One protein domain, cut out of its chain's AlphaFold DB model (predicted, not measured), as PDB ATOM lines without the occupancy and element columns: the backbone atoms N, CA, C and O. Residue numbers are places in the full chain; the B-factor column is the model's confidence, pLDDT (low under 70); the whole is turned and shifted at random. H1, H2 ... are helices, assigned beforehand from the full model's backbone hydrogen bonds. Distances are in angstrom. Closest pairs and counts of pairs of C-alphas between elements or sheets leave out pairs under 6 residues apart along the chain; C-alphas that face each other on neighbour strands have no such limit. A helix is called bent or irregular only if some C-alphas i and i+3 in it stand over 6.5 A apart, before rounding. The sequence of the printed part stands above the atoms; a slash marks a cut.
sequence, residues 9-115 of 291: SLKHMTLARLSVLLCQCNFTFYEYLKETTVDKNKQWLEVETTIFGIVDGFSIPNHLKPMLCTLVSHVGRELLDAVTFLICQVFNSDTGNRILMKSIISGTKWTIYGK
ATOM      1  N   SER A   9      -5.100 -58.480 100.028       93.56
ATOM      2  CA  SER A   9      -4.574 -59.692  99.395       93.56
ATOM      3  C   SER A   9      -4.570 -60.864 100.385       93.56
ATOM      4  O   SER A   9      -4.321 -60.667 101.577       93.56
ATOM      5  N   LEU A  10      -4.747 -62.093  99.886       94.25
ATOM      6  CA  LEU A  10      -4.636 -63.309 100.703       94.25
ATOM      7  C   LEU A  10      -3.314 -63.341 101.484       94.25
ATOM      8  O   LEU A  10      -3.295 -63.656 102.666       94.25
ATOM      9  N   LYS A  11      -2.223 -62.912 100.837       94.38
ATOM     10  CA  LYS A  11      -0.903 -62.740 101.454       94.38
ATOM     11  C   LYS A  11      -0.966 -61.856 102.704       94.38
ATOM     12  O   LYS A  11      -0.451 -62.250 103.744       94.38
ATOM     13  N   HIS A  12      -1.588 -60.680 102.615       93.94
ATOM     14  CA  HIS A  12      -1.739 -59.784 103.762       93.94
ATOM     15  C   HIS A  12      -2.594 -60.420 104.863       93.94
ATOM     16  O   HIS A  12      -2.174 -60.425 106.014       93.94
ATOM     17  N   MET A  13      -3.735 -61.022 104.511       95.56
ATOM     18  CA  MET A  13      -4.617 -61.690 105.479       95.56
ATOM     19  C   MET A  13      -3.894 -62.807 106.244       95.56
ATOM     20  O   MET A  13      -4.037 -62.925 107.460       95.56
ATOM     21  N   THR A  14      -3.096 -63.619 105.543       96.50
ATOM     22  CA  THR A  14      -2.298 -64.687 106.155       96.50
ATOM     23  C   THR A  14      -1.242 -64.120 107.098       96.50
ATOM     24  O   THR A  14      -1.126 -64.607 108.219       96.50
ATOM     25  N   LEU A  15      -0.499 -63.090 106.677       96.69
ATOM     26  CA  LEU A  15       0.518 -62.466 107.526       96.69
ATOM     27  C   LEU A  15      -0.105 -61.819 108.766       96.69
ATOM     28  O   LEU A  15       0.359 -62.082 109.867       96.69
ATOM     29  N   ALA A  16      -1.194 -61.063 108.608       95.81
ATOM     30  CA  ALA A  16      -1.913 -60.448 109.721       95.81
ATOM     31  C   ALA A  16      -2.404 -61.502 110.727       95.81
ATOM     32  O   ALA A  16      -2.208 -61.359 111.931       95.81
ATOM     33  N   ARG A  17      -2.978 -62.611 110.241       96.62
ATOM     34  CA  ARG A  17      -3.408 -63.720 111.103       96.62
ATOM     35  C   ARG A  17      -2.237 -64.375 111.837       96.62
ATOM     36  O   ARG A  17      -2.378 -64.707 113.011       96.62
ATOM     37  N   LEU A  18      -1.102 -64.575 111.166       96.75
ATOM     38  CA  LEU A  18       0.105 -65.111 111.799       96.75
ATOM     39  C   LEU A  18       0.637 -64.166 112.879       96.75
ATOM     40  O   LEU A  18       0.975 -64.640 113.959       96.75
ATOM     41  N   SER A  19       0.650 -62.854 112.632       96.81
ATOM     42  CA  SER A  19       1.034 -61.851 113.632       96.81
ATOM     43  C   SER A  19       0.159 -61.927 114.880       96.81
ATOM     44  O   SER A  19       0.686 -61.994 115.985       96.81
ATOM     45  N   VAL A  20      -1.167 -62.004 114.712       96.19
ATOM     46  CA  VAL A  20      -2.115 -62.167 115.830       96.19
ATOM     47  C   VAL A  20      -1.818 -63.427 116.636       96.19
ATOM     48  O   VAL A  20      -1.709 -63.354 117.857       96.19
ATOM     49  N   LEU A  21      -1.632 -64.570 115.969       95.69
ATOM     50  CA  LEU A  21      -1.327 -65.829 116.652       95.69
ATOM     51  C   LEU A  21       0.006 -65.772 117.404       95.69
ATOM     52  O   LEU A  21       0.087 -66.249 118.532       95.69
ATOM     53  N   LEU A  22       1.038 -65.175 116.805       95.00
ATOM     54  CA  LEU A  22       2.338 -64.995 117.450       95.00
ATOM     55  C   LEU A  22       2.215 -64.162 118.729       95.00
ATOM     56  O   LEU A  22       2.733 -64.572 119.764       95.00
ATOM     57  N   CYS A  23       1.489 -63.042 118.682       93.62
ATOM     58  CA  CYS A  23       1.273 -62.194 119.852       93.62
ATOM     59  C   CYS A  23       0.412 -62.885 120.924       93.62
ATOM     60  O   CYS A  23       0.756 -62.835 122.099       93.62
ATOM     61  N   GLN A  24      -0.670 -63.573 120.543       92.38
ATOM     62  CA  GLN A  24      -1.573 -64.242 121.491       92.38
ATOM     63  C   GLN A  24      -0.939 -65.454 122.192       92.38
ATOM     64  O   GLN A  24      -1.234 -65.723 123.361       92.38
ATOM     65  N   CYS A  25      -0.092 -66.203 121.482       89.88
ATOM     66  CA  CYS A  25       0.537 -67.423 121.993       89.88
ATOM     67  C   CYS A  25       1.836 -67.164 122.769       89.88
ATOM     68  O   CYS A  25       2.318 -68.072 123.448       89.88
ATOM     69  N   ASN A  26       2.426 -65.969 122.670       86.44
ATOM     70  CA  ASN A  26       3.688 -65.687 123.341       86.44
ATOM     71  C   ASN A  26       3.462 -65.442 124.840       86.44
ATOM     72  O   ASN A  26       2.868 -64.444 125.249       86.44
ATOM     73  N   PHE A  27       3.947 -66.373 125.668       70.44
ATOM     74  CA  PHE A  27       3.715 -66.329 127.105       70.44
ATOM     75  C   PHE A  27       4.427 -65.151 127.807       70.44
ATOM     76  O   PHE A  27       3.932 -64.633 128.808       70.44
ATOM     77  N   THR A  28       5.537 -64.670 127.246       75.12
ATOM     78  CA  THR A  28       6.317 -63.543 127.779       75.12
ATOM     79  C   THR A  28       5.497 -62.249 127.818       75.12
ATOM     80  O   THR A  28       5.701 -61.412 128.694       75.12
ATOM     81  N   PHE A  29       4.495 -62.119 126.940       72.19
ATOM     82  CA  PHE A  29       3.545 -61.003 126.955       72.19
ATOM     83  C   PHE A  29       2.800 -60.873 128.298       72.19
ATOM     84  O   PHE A  29       2.531 -59.766 128.759       72.19
ATOM     85  N   TYR A  30       2.475 -61.996 128.951       72.19
ATOM     86  CA  TYR A  30       1.753 -61.997 130.229       72.19
ATOM     87  C   TYR A  30       2.634 -61.586 131.403       72.19
ATOM     88  O   TYR A  30       2.163 -60.918 132.319       72.19
ATOM     89  N   GLU A  31       3.895 -62.017 131.402       72.81
ATOM     90  CA  GLU A  31       4.839 -61.685 132.474       72.81
ATOM     91  C   GLU A  31       5.167 -60.192 132.463       72.81
ATOM     92  O   GLU A  31       5.231 -59.564 133.516       72.81
ATOM     93  N   TYR A  32       5.256 -59.618 131.265       68.94
ATOM     94  CA  TYR A  32       5.529 -58.211 131.028       68.94
ATOM     95  C   TYR A  32       4.491 -57.262 131.662       68.94
ATOM     96  O   TYR A  32       4.849 -56.269 132.291       68.94
ATOM     97  N   LEU A  33       3.196 -57.573 131.560       68.75
ATOM     98  CA  LEU A  33       2.140 -56.680 132.054       68.75
ATOM     99  C   LEU A  33       2.083 -56.568 133.587       68.75
ATOM    100  O   LEU A  33       1.392 -55.698 134.117       68.75
ATOM    101  N   LYS A  34       2.789 -57.447 134.305       68.31
ATOM    102  CA  LYS A  34       2.775 -57.520 135.767       68.31
ATOM    103  C   LYS A  34       3.565 -56.386 136.434       68.31
ATOM    104  O   LYS A  34       3.252 -56.023 137.563       68.31
ATOM    105  N   GLU A  35       4.574 -55.826 135.771       64.69
ATOM    106  CA  GLU A  35       5.480 -54.840 136.373       64.69
ATOM    107  C   GLU A  35       5.033 -53.405 136.057       64.69
ATOM    108  O   GLU A  35       5.269 -52.875 134.976       64.69
ATOM    109  N   THR A  36       4.373 -52.748 137.014       57.38
ATOM    110  CA  THR A  36       3.781 -51.406 136.844       57.38
ATOM    111  C   THR A  36       4.780 -50.244 136.879       57.38
ATOM    112  O   THR A  36       4.402 -49.112 136.583       57.38
ATOM    113  N   THR A  37       6.047 -50.494 137.221       58.25
ATOM    114  CA  THR A  37       7.050 -49.451 137.508       58.25
ATOM    115  C   THR A  37       8.101 -49.248 136.415       58.25
ATOM    116  O   THR A  37       8.922 -48.338 136.524       58.25
ATOM    117  N   VAL A  38       8.094 -50.067 135.362       64.00
ATOM    118  CA  VAL A  38       9.111 -50.050 134.299       64.00
ATOM    119  C   VAL A  38       8.573 -49.338 133.055       64.00
ATOM    120  O   VAL A  38       7.372 -49.328 132.791       64.00
ATOM    121  N   ASP A  39       9.473 -48.721 132.281       80.25
ATOM    122  CA  ASP A  39       9.163 -48.156 130.965       80.25
ATOM    123  C   ASP A  39       8.563 -49.232 130.050       80.25
ATOM    124  O   ASP A  39       9.273 -50.059 129.465       80.25
ATOM    125  N   LYS A  40       7.233 -49.184 129.915       74.88
ATOM    126  CA  LYS A  40       6.451 -50.105 129.097       74.88
ATOM    127  C   LYS A  40       7.015 -50.216 127.676       74.88
ATOM    128  O   LYS A  40       7.086 -51.316 127.132       74.88
ATOM    129  N   ASN A  41       7.498 -49.129 127.078       78.69
ATOM    130  CA  ASN A  41       8.006 -49.176 125.705       78.69
ATOM    131  C   ASN A  41       9.272 -50.026 125.588       78.69
ATOM    132  O   ASN A  41       9.379 -50.861 124.688       78.69
ATOM    133  N   LYS A  42      10.218 -49.841 126.513       83.12
ATOM    134  CA  LYS A  42      11.463 -50.621 126.546       83.12
ATOM    135  C   LYS A  42      11.177 -52.109 126.699       83.12
ATOM    136  O   LYS A  42      11.793 -52.953 126.067       83.12
ATOM    137  N   GLN A  43      10.234 -52.415 127.560       79.06
ATOM    138  CA  GLN A  43       9.985 -53.762 128.018       79.06
ATOM    139  C   GLN A  43       9.100 -54.492 126.945       79.06
ATOM    140  O   GLN A  43       9.266 -55.685 126.704       79.06
ATOM    141  N   TRP A  44       8.282 -53.757 126.160       85.25
ATOM    142  CA  TRP A  44       7.622 -54.266 124.940       85.25
ATOM    143  C   TRP A  44       8.644 -54.625 123.857       85.25
ATOM    144  O   TRP A  44       8.502 -55.649 123.192       85.25
ATOM    145  N   LEU A  45       9.699 -53.820 123.701       88.38
ATOM    146  CA  LEU A  45      10.770 -54.080 122.737       88.38
ATOM    147  C   LEU A  45      11.461 -55.435 122.990       88.38
ATOM    148  O   LEU A  45      11.866 -56.107 122.042       88.38
ATOM    149  N   GLU A  46      11.567 -55.872 124.247       89.12
ATOM    150  CA  GLU A  46      12.124 -57.185 124.611       89.12
ATOM    151  C   GLU A  46      11.210 -58.342 124.164       89.12
ATOM    152  O   GLU A  46      11.676 -59.332 123.585       89.12
ATOM    153  N   VAL A  47       9.894 -58.194 124.357       88.50
ATOM    154  CA  VAL A  47       8.889 -59.151 123.861       88.50
ATOM    155  C   VAL A  47       8.906 -59.195 122.334       88.50
ATOM    156  O   VAL A  47       8.946 -60.273 121.741       88.50
ATOM    157  N   GLU A  48       8.932 -58.031 121.691       91.69
ATOM    158  CA  GLU A  48       8.996 -57.889 120.240       91.69
ATOM    159  C   GLU A  48      10.247 -58.568 119.665       91.69
ATOM    160  O   GLU A  48      10.138 -59.380 118.745       91.69
ATOM    161  N   THR A  49      11.413 -58.342 120.275       93.25
ATOM    162  CA  THR A  49      12.678 -58.996 119.899       93.25
ATOM    163  C   THR A  49      12.580 -60.519 120.014       93.25
ATOM    164  O   THR A  49      13.030 -61.247 119.128       93.25
ATOM    165  N   THR A  50      11.934 -61.016 121.072       93.12
ATOM    166  CA  THR A  50      11.699 -62.455 121.263       93.12
ATOM    167  C   THR A  50      10.807 -63.024 120.158       93.12
ATOM    168  O   THR A  50      11.123 -64.069 119.586       93.12
ATOM    169  N   ILE A  51       9.713 -62.339 119.808       93.94
ATOM    170  CA  ILE A  51       8.823 -62.774 118.722       93.94
ATOM    171  C   ILE A  51       9.547 -62.724 117.369       93.94
ATOM    172  O   ILE A  51       9.368 -63.629 116.555       93.94
ATOM    173  N   PHE A  52      10.400 -61.728 117.125       95.56
ATOM    174  CA  PHE A  52      11.195 -61.656 115.895       95.56
ATOM    175  C   PHE A  52      12.155 -62.840 115.762       95.56
ATOM    176  O   PHE A  52      12.223 -63.438 114.691       95.56
ATOM    177  N   GLY A  53      12.784 -63.273 116.859       95.75
ATOM    178  CA  GLY A  53      13.571 -64.510 116.870       95.75
ATOM    179  C   GLY A  53      12.756 -65.752 116.471       95.75
ATOM    180  O   GLY A  53      13.259 -66.624 115.762       95.75
ATOM    181  N   ILE A  54      11.472 -65.817 116.849       95.31
ATOM    182  CA  ILE A  54      10.557 -66.890 116.414       95.31
ATOM    183  C   ILE A  54      10.267 -66.782 114.909       95.31
ATOM    184  O   ILE A  54      10.298 -67.789 114.199       95.31
ATOM    185  N   VAL A  55      10.019 -65.567 114.406       96.00
ATOM    186  CA  VAL A  55       9.790 -65.305 112.973       96.00
ATOM    187  C   VAL A  55      11.004 -65.702 112.132       96.00
ATOM    188  O   VAL A  55      10.843 -66.272 111.049       96.00
ATOM    189  N   ASP A  56      12.216 -65.470 112.626       95.62
ATOM    190  CA  ASP A  56      13.442 -65.866 111.935       95.62
ATOM    191  C   ASP A  56      13.557 -67.384 111.767       95.62
ATOM    192  O   ASP A  56      14.051 -67.843 110.729       95.62
ATOM    193  N   GLY A  57      13.019 -68.156 112.715       96.06
ATOM    194  CA  GLY A  57      12.928 -69.615 112.647       96.06
ATOM    195  C   GLY A  57      11.863 -70.152 111.682       96.06
ATOM    196  O   GLY A  57      11.890 -71.337 111.348       96.06
ATOM    197  N   PHE A  58      10.929 -69.325 111.199       95.06
ATOM    198  CA  PHE A  58       9.886 -69.782 110.278       95.06
ATOM    199  C   PHE A  58      10.433 -70.066 108.876       95.06
ATOM    200  O   PHE A  58      11.176 -69.274 108.288       95.06
ATOM    201  N   SER A  59       9.964 -71.166 108.282       96.12
ATOM    202  CA  SER A  59      10.225 -71.541 106.886       96.12
ATOM    203  C   SER A  59       9.371 -70.732 105.893       96.12
ATOM    204  O   SER A  59       8.708 -71.295 105.024       96.12
ATOM    205  N   ILE A  60       9.358 -69.402 106.029       94.62
ATOM    206  CA  ILE A  60       8.698 -68.475 105.097       94.62
ATOM    207  C   ILE A  60       9.733 -67.766 104.208       94.62
ATOM    208  O   ILE A  60      10.876 -67.582 104.632       94.62
ATOM    209  N   PRO A  61       9.365 -67.328 102.986       96.81
ATOM    210  CA  PRO A  61      10.274 -66.582 102.122       96.81
ATOM    211  C   PRO A  61      10.874 -65.354 102.822       96.81
ATOM    212  O   PRO A  61      10.148 -64.574 103.434       96.81
ATOM    213  N   ASN A  62      12.186 -65.135 102.669       96.25
ATOM    214  CA  ASN A  62      12.919 -64.081 103.390       96.25
ATOM    215  C   ASN A  62      12.340 -62.675 103.192       96.25
ATOM    216  O   ASN A  62      12.326 -61.883 104.123       96.25
ATOM    217  N   HIS A  63      11.796 -62.370 102.012       96.00
ATOM    218  CA  HIS A  63      11.171 -61.072 101.747       96.00
ATOM    219  C   HIS A  63       9.847 -60.856 102.514       96.00
ATOM    220  O   HIS A  63       9.360 -59.731 102.579       96.00
ATOM    221  N   LEU A  64       9.246 -61.912 103.081       96.31
ATOM    222  CA  LEU A  64       8.041 -61.830 103.916       96.31
ATOM    223  C   LEU A  64       8.346 -61.627 105.394       96.31
ATOM    224  O   LEU A  64       7.489 -61.096 106.094       96.31
ATOM    225  N   LYS A  65       9.534 -62.024 105.867       97.19
ATOM    226  CA  LYS A  65       9.908 -61.891 107.282       97.19
ATOM    227  C   LYS A  65       9.822 -60.436 107.762       97.19
ATOM    228  O   LYS A  65       9.110 -60.211 108.734       97.19
ATOM    229  N   PRO A  66      10.379 -59.431 107.050       96.50
ATOM    230  CA  PRO A  66      10.240 -58.034 107.462       96.50
ATOM    231  C   PRO A  66       8.780 -57.578 107.525       96.50
ATOM    232  O   PRO A  66       8.386 -56.912 108.475       96.50
ATOM    233  N   MET A  67       7.955 -57.986 106.552       96.56
ATOM    234  CA  MET A  67       6.527 -57.649 106.540       96.56
ATOM    235  C   MET A  67       5.793 -58.257 107.741       96.56
ATOM    236  O   MET A  67       4.941 -57.602 108.336       96.56
ATOM    237  N   LEU A  68       6.115 -59.508 108.088       96.81
ATOM    238  CA  LEU A  68       5.549 -60.185 109.249       96.81
ATOM    239  C   LEU A  68       5.971 -59.490 110.547       96.81
ATOM    240  O   LEU A  68       5.111 -59.238 111.385       96.81
ATOM    241  N   CYS A  69       7.250 -59.130 110.685       96.75
ATOM    242  CA  CYS A  69       7.763 -58.396 111.843       96.75
ATOM    243  C   CYS A  69       7.066 -57.039 112.012       96.75
ATOM    244  O   CYS A  69       6.591 -56.739 113.100       96.75
ATOM    245  N   THR A  70       6.897 -56.261 110.937       95.94
ATOM    246  CA  THR A  70       6.145 -54.995 110.991       95.94
ATOM    247  C   THR A  70       4.705 -55.205 111.467       95.94
ATOM    248  O   THR A  70       4.217 -54.460 112.314       95.94
ATOM    249  N   LEU A  71       4.016 -56.233 110.964       95.06
ATOM    250  CA  LEU A  71       2.655 -56.543 111.412       95.06
ATOM    251  C   LEU A  71       2.617 -57.029 112.866       95.06
ATOM    252  O   LEU A  71       1.714 -56.637 113.596       95.06
ATOM    253  N   VAL A  72       3.593 -57.831 113.304       95.44
ATOM    254  CA  VAL A  72       3.751 -58.241 114.712       95.44
ATOM    255  C   VAL A  72       3.892 -57.017 115.614       95.44
ATOM    256  O   VAL A  72       3.203 -56.949 116.627       95.44
ATOM    257  N   SER A  73       4.707 -56.030 115.234       93.75
ATOM    258  CA  SER A  73       4.850 -54.781 115.989       93.75
ATOM    259  C   SER A  73       3.526 -54.043 116.150       93.75
ATOM    260  O   SER A  73       3.176 -53.625 117.251       93.75
ATOM    261  N   HIS A  74       2.770 -53.882 115.060       93.38
ATOM    262  CA  HIS A  74       1.488 -53.176 115.094       93.38
ATOM    263  C   HIS A  74       0.432 -53.924 115.910       93.38
ATOM    264  O   HIS A  74      -0.162 -53.345 116.815       93.38
ATOM    265  N   VAL A  75       0.246 -55.217 115.634       94.31
ATOM    266  CA  VAL A  75      -0.697 -56.084 116.355       94.31
ATOM    267  C   VAL A  75      -0.354 -56.143 117.840       94.31
ATOM    268  O   VAL A  75      -1.231 -56.030 118.689       94.31
ATOM    269  N   GLY A  76       0.926 -56.296 118.164       92.62
ATOM    270  CA  GLY A  76       1.396 -56.362 119.536       92.62
ATOM    271  C   GLY A  76       1.134 -55.083 120.329       92.62
ATOM    272  O   GLY A  76       0.665 -55.162 121.463       92.62
ATOM    273  N   ARG A  77       1.341 -53.910 119.713       90.75
ATOM    274  CA  ARG A  77       0.999 -52.612 120.316       90.75
ATOM    275  C   ARG A  77      -0.505 -52.433 120.501       90.75
ATOM    276  O   ARG A  77      -0.923 -52.078 121.594       90.75
ATOM    277  N   GLU A  78      -1.320 -52.740 119.490       93.06
ATOM    278  CA  GLU A  78      -2.783 -52.666 119.631       93.06
ATOM    279  C   GLU A  78      -3.299 -53.598 120.737       93.06
ATOM    280  O   GLU A  78      -4.183 -53.226 121.509       93.06
ATOM    281  N   LEU A  79      -2.727 -54.801 120.852       92.44
ATOM    282  CA  LEU A  79      -3.056 -55.734 121.926       92.44
ATOM    283  C   LEU A  79      -2.657 -55.171 123.296       92.44
ATOM    284  O   LEU A  79      -3.442 -55.254 124.239       92.44
ATOM    285  N   LEU A  80      -1.458 -54.595 123.408       89.19
ATOM    286  CA  LEU A  80      -0.958 -53.978 124.635       89.19
ATOM    287  C   LEU A  80      -1.844 -52.810 125.085       89.19
ATOM    288  O   LEU A  80      -2.218 -52.744 126.260       89.19
ATOM    289  N   ASP A  81      -2.212 -51.930 124.157       89.62
ATOM    290  CA  ASP A  81      -3.089 -50.792 124.418       89.62
ATOM    291  C   ASP A  81      -4.469 -51.263 124.883       89.62
ATOM    292  O   ASP A  81      -4.983 -50.778 125.890       89.62
ATOM    293  N   ALA A  82      -5.045 -52.268 124.216       91.50
ATOM    294  CA  ALA A  82      -6.352 -52.808 124.575       91.50
ATOM    295  C   ALA A  82      -6.358 -53.499 125.944       91.50
ATOM    296  O   ALA A  82      -7.273 -53.290 126.741       91.50
ATOM    297  N   VAL A  83      -5.336 -54.306 126.245       89.62
ATOM    298  CA  VAL A  83      -5.217 -54.961 127.554       89.62
ATOM    299  C   VAL A  83      -5.005 -53.921 128.654       89.62
ATOM    300  O   VAL A  83      -5.662 -53.992 129.689       89.62
ATOM    301  N   THR A  84      -4.148 -52.924 128.416       87.19
ATOM    302  CA  THR A  84      -3.926 -51.821 129.361       87.19
ATOM    303  C   THR A  84      -5.217 -51.047 129.605       87.19
ATOM    304  O   THR A  84      -5.568 -50.801 130.756       87.19
ATOM    305  N   PHE A  85      -5.954 -50.710 128.545       90.44
ATOM    306  CA  PHE A  85      -7.244 -50.039 128.647       90.44
ATOM    307  C   PHE A  85      -8.223 -50.843 129.508       90.44
ATOM    308  O   PHE A  85      -8.769 -50.300 130.463       90.44
ATOM    309  N   LEU A  86      -8.407 -52.139 129.235       90.62
ATOM    310  CA  LEU A  86      -9.347 -52.968 129.993       90.62
ATOM    311  C   LEU A  86      -8.936 -53.110 131.466       90.62
ATOM    312  O   LEU A  86      -9.777 -52.994 132.353       90.62
ATOM    313  N   ILE A  87      -7.650 -53.305 131.756       88.00
ATOM    314  CA  ILE A  87      -7.177 -53.408 133.144       88.00
ATOM    315  C   ILE A  87      -7.381 -52.092 133.897       88.00
ATOM    316  O   ILE A  87      -7.933 -52.099 134.997       88.00
ATOM    317  N   CYS A  88      -6.974 -50.971 133.302       85.44
ATOM    318  CA  CYS A  88      -7.013 -49.674 133.970       85.44
ATOM    319  C   CYS A  88      -8.419 -49.075 134.052       85.44
ATOM    320  O   CYS A  88      -8.720 -48.415 135.037       85.44
ATOM    321  N   GLN A  89      -9.249 -49.250 133.023       87.25
ATOM    322  CA  GLN A  89     -10.535 -48.551 132.908       87.25
ATOM    323  C   GLN A  89     -11.738 -49.425 133.253       87.25
ATOM    324  O   GLN A  89     -12.793 -48.879 133.560       87.25
ATOM    325  N   VAL A  90     -11.613 -50.756 133.176       86.75
ATOM    326  CA  VAL A  90     -12.732 -51.677 133.428       86.75
ATOM    327  C   VAL A  90     -12.553 -52.400 134.752       86.75
ATOM    328  O   VAL A  90     -13.404 -52.290 135.624       86.75
ATOM    329  N   PHE A  91     -11.442 -53.114 134.930       83.56
ATOM    330  CA  PHE A  91     -11.287 -53.980 136.102       83.56
ATOM    331  C   PHE A  91     -10.834 -53.238 137.359       83.56
ATOM    332  O   PHE A  91     -10.971 -53.786 138.451       83.56
ATOM    333  N   ASN A  92     -10.263 -52.031 137.220       77.75
ATOM    334  CA  ASN A  92      -9.625 -51.278 138.313       77.75
ATOM    335  C   ASN A  92      -8.695 -52.158 139.176       77.75
ATOM    336  O   ASN A  92      -8.506 -51.921 140.367       77.75
ATOM    337  N   SER A  93      -8.166 -53.231 138.584       68.94
ATOM    338  CA  SER A  93      -7.527 -54.325 139.301       68.94
ATOM    339  C   SER A  93      -6.022 -54.240 139.154       68.94
ATOM    340  O   SER A  93      -5.518 -53.850 138.100       68.94
ATOM    341  N   ASP A  94      -5.315 -54.719 140.171       63.16
ATOM    342  CA  ASP A  94      -3.873 -54.896 140.105       63.16
ATOM    343  C   ASP A  94      -3.501 -55.812 138.922       63.16
ATOM    344  O   ASP A  94      -4.116 -56.863 138.700       63.16
ATOM    345  N   THR A  95      -2.498 -55.416 138.141       65.31
ATOM    346  CA  THR A  95      -2.089 -56.047 136.870       65.31
ATOM    347  C   THR A  95      -1.518 -57.466 137.050       65.31
ATOM    348  O   THR A  95      -1.016 -58.076 136.115       65.31
ATOM    349  N   GLY A  96      -1.584 -58.054 138.244       65.50
ATOM    350  CA  GLY A  96      -1.010 -59.363 138.547       65.50
ATOM    351  C   GLY A  96      -1.845 -60.583 138.141       65.50
ATOM    352  O   GLY A  96      -1.338 -61.708 138.213       65.50
ATOM    353  N   ASN A  97      -3.113 -60.426 137.736       82.81
ATOM    354  CA  ASN A  97      -3.988 -61.575 137.473       82.81
ATOM    355  C   ASN A  97      -3.749 -62.200 136.082       82.81
ATOM    356  O   ASN A  97      -4.406 -61.876 135.091       82.81
ATOM    357  N   ARG A  98      -2.836 -63.176 136.035       82.69
ATOM    358  CA  ARG A  98      -2.481 -63.939 134.824       82.69
ATOM    359  C   ARG A  98      -3.674 -64.641 134.164       82.69
ATOM    360  O   ARG A  98      -3.693 -64.760 132.940       82.69
ATOM    361  N   ILE A  99      -4.640 -65.132 134.946       84.62
ATOM    362  CA  ILE A  99      -5.821 -65.824 134.404       84.62
ATOM    363  C   ILE A  99      -6.687 -64.817 133.649       84.62
ATOM    364  O   ILE A  99      -6.994 -65.041 132.483       84.62
ATOM    365  N   LEU A 100      -6.975 -63.673 134.275       86.00
ATOM    366  CA  LEU A 100      -7.731 -62.584 133.660       86.00
ATOM    367  C   LEU A 100      -7.073 -62.105 132.359       86.00
ATOM    368  O   LEU A 100      -7.736 -62.030 131.328       86.00
ATOM    369  N   MET A 101      -5.762 -61.852 132.373       87.56
ATOM    370  CA  MET A 101      -5.031 -61.440 131.169       87.56
ATOM    371  C   MET A 101      -5.129 -62.472 130.046       87.56
ATOM    372  O   MET A 101      -5.364 -62.111 128.896       87.56
ATOM    373  N   LYS A 102      -4.987 -63.761 130.371       88.44
ATOM    374  CA  LYS A 102      -5.144 -64.849 129.397       88.44
ATOM    375  C   LYS A 102      -6.539 -64.859 128.790       88.44
ATOM    376  O   LYS A 102      -6.660 -64.989 127.569       88.44
ATOM    377  N   SER A 103      -7.575 -64.668 129.600       90.00
ATOM    378  CA  SER A 103      -8.952 -64.567 129.117       90.00
ATOM    379  C   SER A 103      -9.148 -63.353 128.204       90.00
ATOM    380  O   SER A 103      -9.738 -63.487 127.135       90.00
ATOM    381  N   ILE A 104      -8.578 -62.191 128.550       91.50
ATOM    382  CA  ILE A 104      -8.636 -60.983 127.709       91.50
ATOM    383  C   ILE A 104      -7.967 -61.232 126.352       91.50
ATOM    384  O   ILE A 104      -8.598 -61.052 125.310       91.50
ATOM    385  N   ILE A 105      -6.708 -61.681 126.353       93.19
ATOM    386  CA  ILE A 105      -5.914 -61.865 125.130       93.19
ATOM    387  C   ILE A 105      -6.551 -62.908 124.213       93.19
ATOM    388  O   ILE A 105      -6.700 -62.664 123.015       93.19
ATOM    389  N   SER A 106      -6.983 -64.043 124.764       93.00
ATOM    390  CA  SER A 106      -7.653 -65.095 123.987       93.00
ATOM    391  C   SER A 106      -9.043 -64.684 123.480       93.00
ATOM    392  O   SER A 106      -9.474 -65.140 122.418       93.00
ATOM    393  N   GLY A 107      -9.729 -63.787 124.192       95.12
ATOM    394  CA  GLY A 107     -11.014 -63.231 123.777       95.12
ATOM    395  C   GLY A 107     -10.923 -62.183 122.666       95.12
ATOM    396  O   GLY A 107     -11.937 -61.918 122.014       95.12
ATOM    397  N   THR A 108      -9.734 -61.623 122.397       96.31
ATOM    398  CA  THR A 108      -9.556 -60.600 121.353       96.31
ATOM    399  C   THR A 108      -9.993 -61.077 119.971       96.31
ATOM    400  O   THR A 108      -9.730 -62.205 119.539       96.31
ATOM    401  N   LYS A 109     -10.687 -60.190 119.256       97.06
ATOM    402  CA  LYS A 109     -11.159 -60.397 117.888       97.06
ATOM    403  C   LYS A 109     -10.508 -59.387 116.966       97.06
ATOM    404  O   LYS A 109     -10.424 -58.207 117.276       97.06
ATOM    405  N   TRP A 110     -10.072 -59.876 115.812       96.75
ATOM    406  CA  TRP A 110      -9.272 -59.122 114.858       96.75
ATOM    407  C   TRP A 110      -9.960 -59.100 113.499       96.75
ATOM    408  O   TRP A 110     -10.595 -60.072 113.081       96.75
ATOM    409  N   THR A 111      -9.829 -57.979 112.803       94.88
ATOM    410  CA  THR A 111     -10.250 -57.839 111.411       94.88
ATOM    411  C   THR A 111      -9.276 -58.562 110.477       94.88
ATOM    412  O   THR A 111      -8.145 -58.886 110.842       94.88
ATOM    413  N   ILE A 112      -9.678 -58.759 109.220       91.88
ATOM    414  CA  ILE A 112      -8.820 -59.348 108.175       91.88
ATOM    415  C   ILE A 112      -7.584 -58.498 107.826       91.88
ATOM    416  O   ILE A 112      -6.703 -58.972 107.110       91.88
ATOM    417  N   TYR A 113      -7.532 -57.258 108.321       90.81
ATOM    418  CA  TYR A 113      -6.429 -56.314 108.144       90.81
ATOM    419  C   TYR A 113      -5.443 -56.319 109.322       90.81
ATOM    420  O   TYR A 113      -4.501 -55.535 109.336       90.81
ATOM    421  N   GLY A 114      -5.670 -57.163 110.338       90.94
ATOM    422  CA  GLY A 114      -4.839 -57.183 111.543       90.94
ATOM    423  C   GLY A 114      -5.106 -56.029 112.511       90.94
ATOM    424  O   GLY A 114      -4.301 -55.812 113.402       90.94
ATOM    425  N   LYS A 115      -6.231 -55.317 112.357       94.44
ATOM    426  CA  LYS A 115      -6.716 -54.330 113.334       94.44
ATOM    427  C   LYS A 115      -7.628 -54.995 114.361       94.44
ATOM    428  O   LYS A 115      -8.477 -55.803 113.960       94.44
TER     429      LYS A 115
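This is residues 9 to 115 of the 291 residues of an uncharacterized protein of Strigamia maritima (UniProt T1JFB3). One long helix, H4, runs the length of an elongated body; H3 folds back beside its first half as a hairpin partner, while H1 and H5 cross it steeply, and short H2 sits between H3 and H5. The printed part has 107 residues with five named helices, H1 to H5 in chain order, and no named strand: all helix. It is compact, with a radius of gyration of the C-alphas of 14.1 A and spans of 43 by 25 by 19 A.

The hub is H4, residues 62 to 91, touching three helices. H1, residues 10 to 25, touches residues 67 to 76 of H4 at a steep tilt of 50 degrees, the same way; the closest C-alphas, of Ser 19 and Val 72, are 4.6 A apart. H3, residues 40 to 57, forms a helical hairpin with H4, opposite ways at 37 degrees, only just steep; the closest C-alphas are Phe 52 and Cys 69, 6.2 A. H5, residues 98 to 107, touches residues 79 to 83 of H4 at a steep tilt of 61 degrees, closest at C-alphas 83 and 104, 6.9 A. H2, residues 28 to 32, touches H3, closest at C-alphas 28 and 47, 6.4 A. H2 and H4 are apart. Every O i to N i+4 pair is within hydrogen-bond range in H1, H2, H3 and H5; in H4, 23 of 26.

H4 is 41.9 A long, from C-alpha 62 at (12.919, -64.081, 103.390) to C-alpha 91 at (-11.287, -53.980, 136.102). It is only just irregular: C-alphas 63 and 66 are 6.54 A apart. H3 measures 26.3 A, H1 22.3 A, H5 14.0 A and H2 6.3 A.

The farthest C-alphas, Pro 61 and Asn 92, are 44.0 A apart. The printed part has no cut and no long link. Residues 32 to 38 and 93 to 96 have pLDDT under 70.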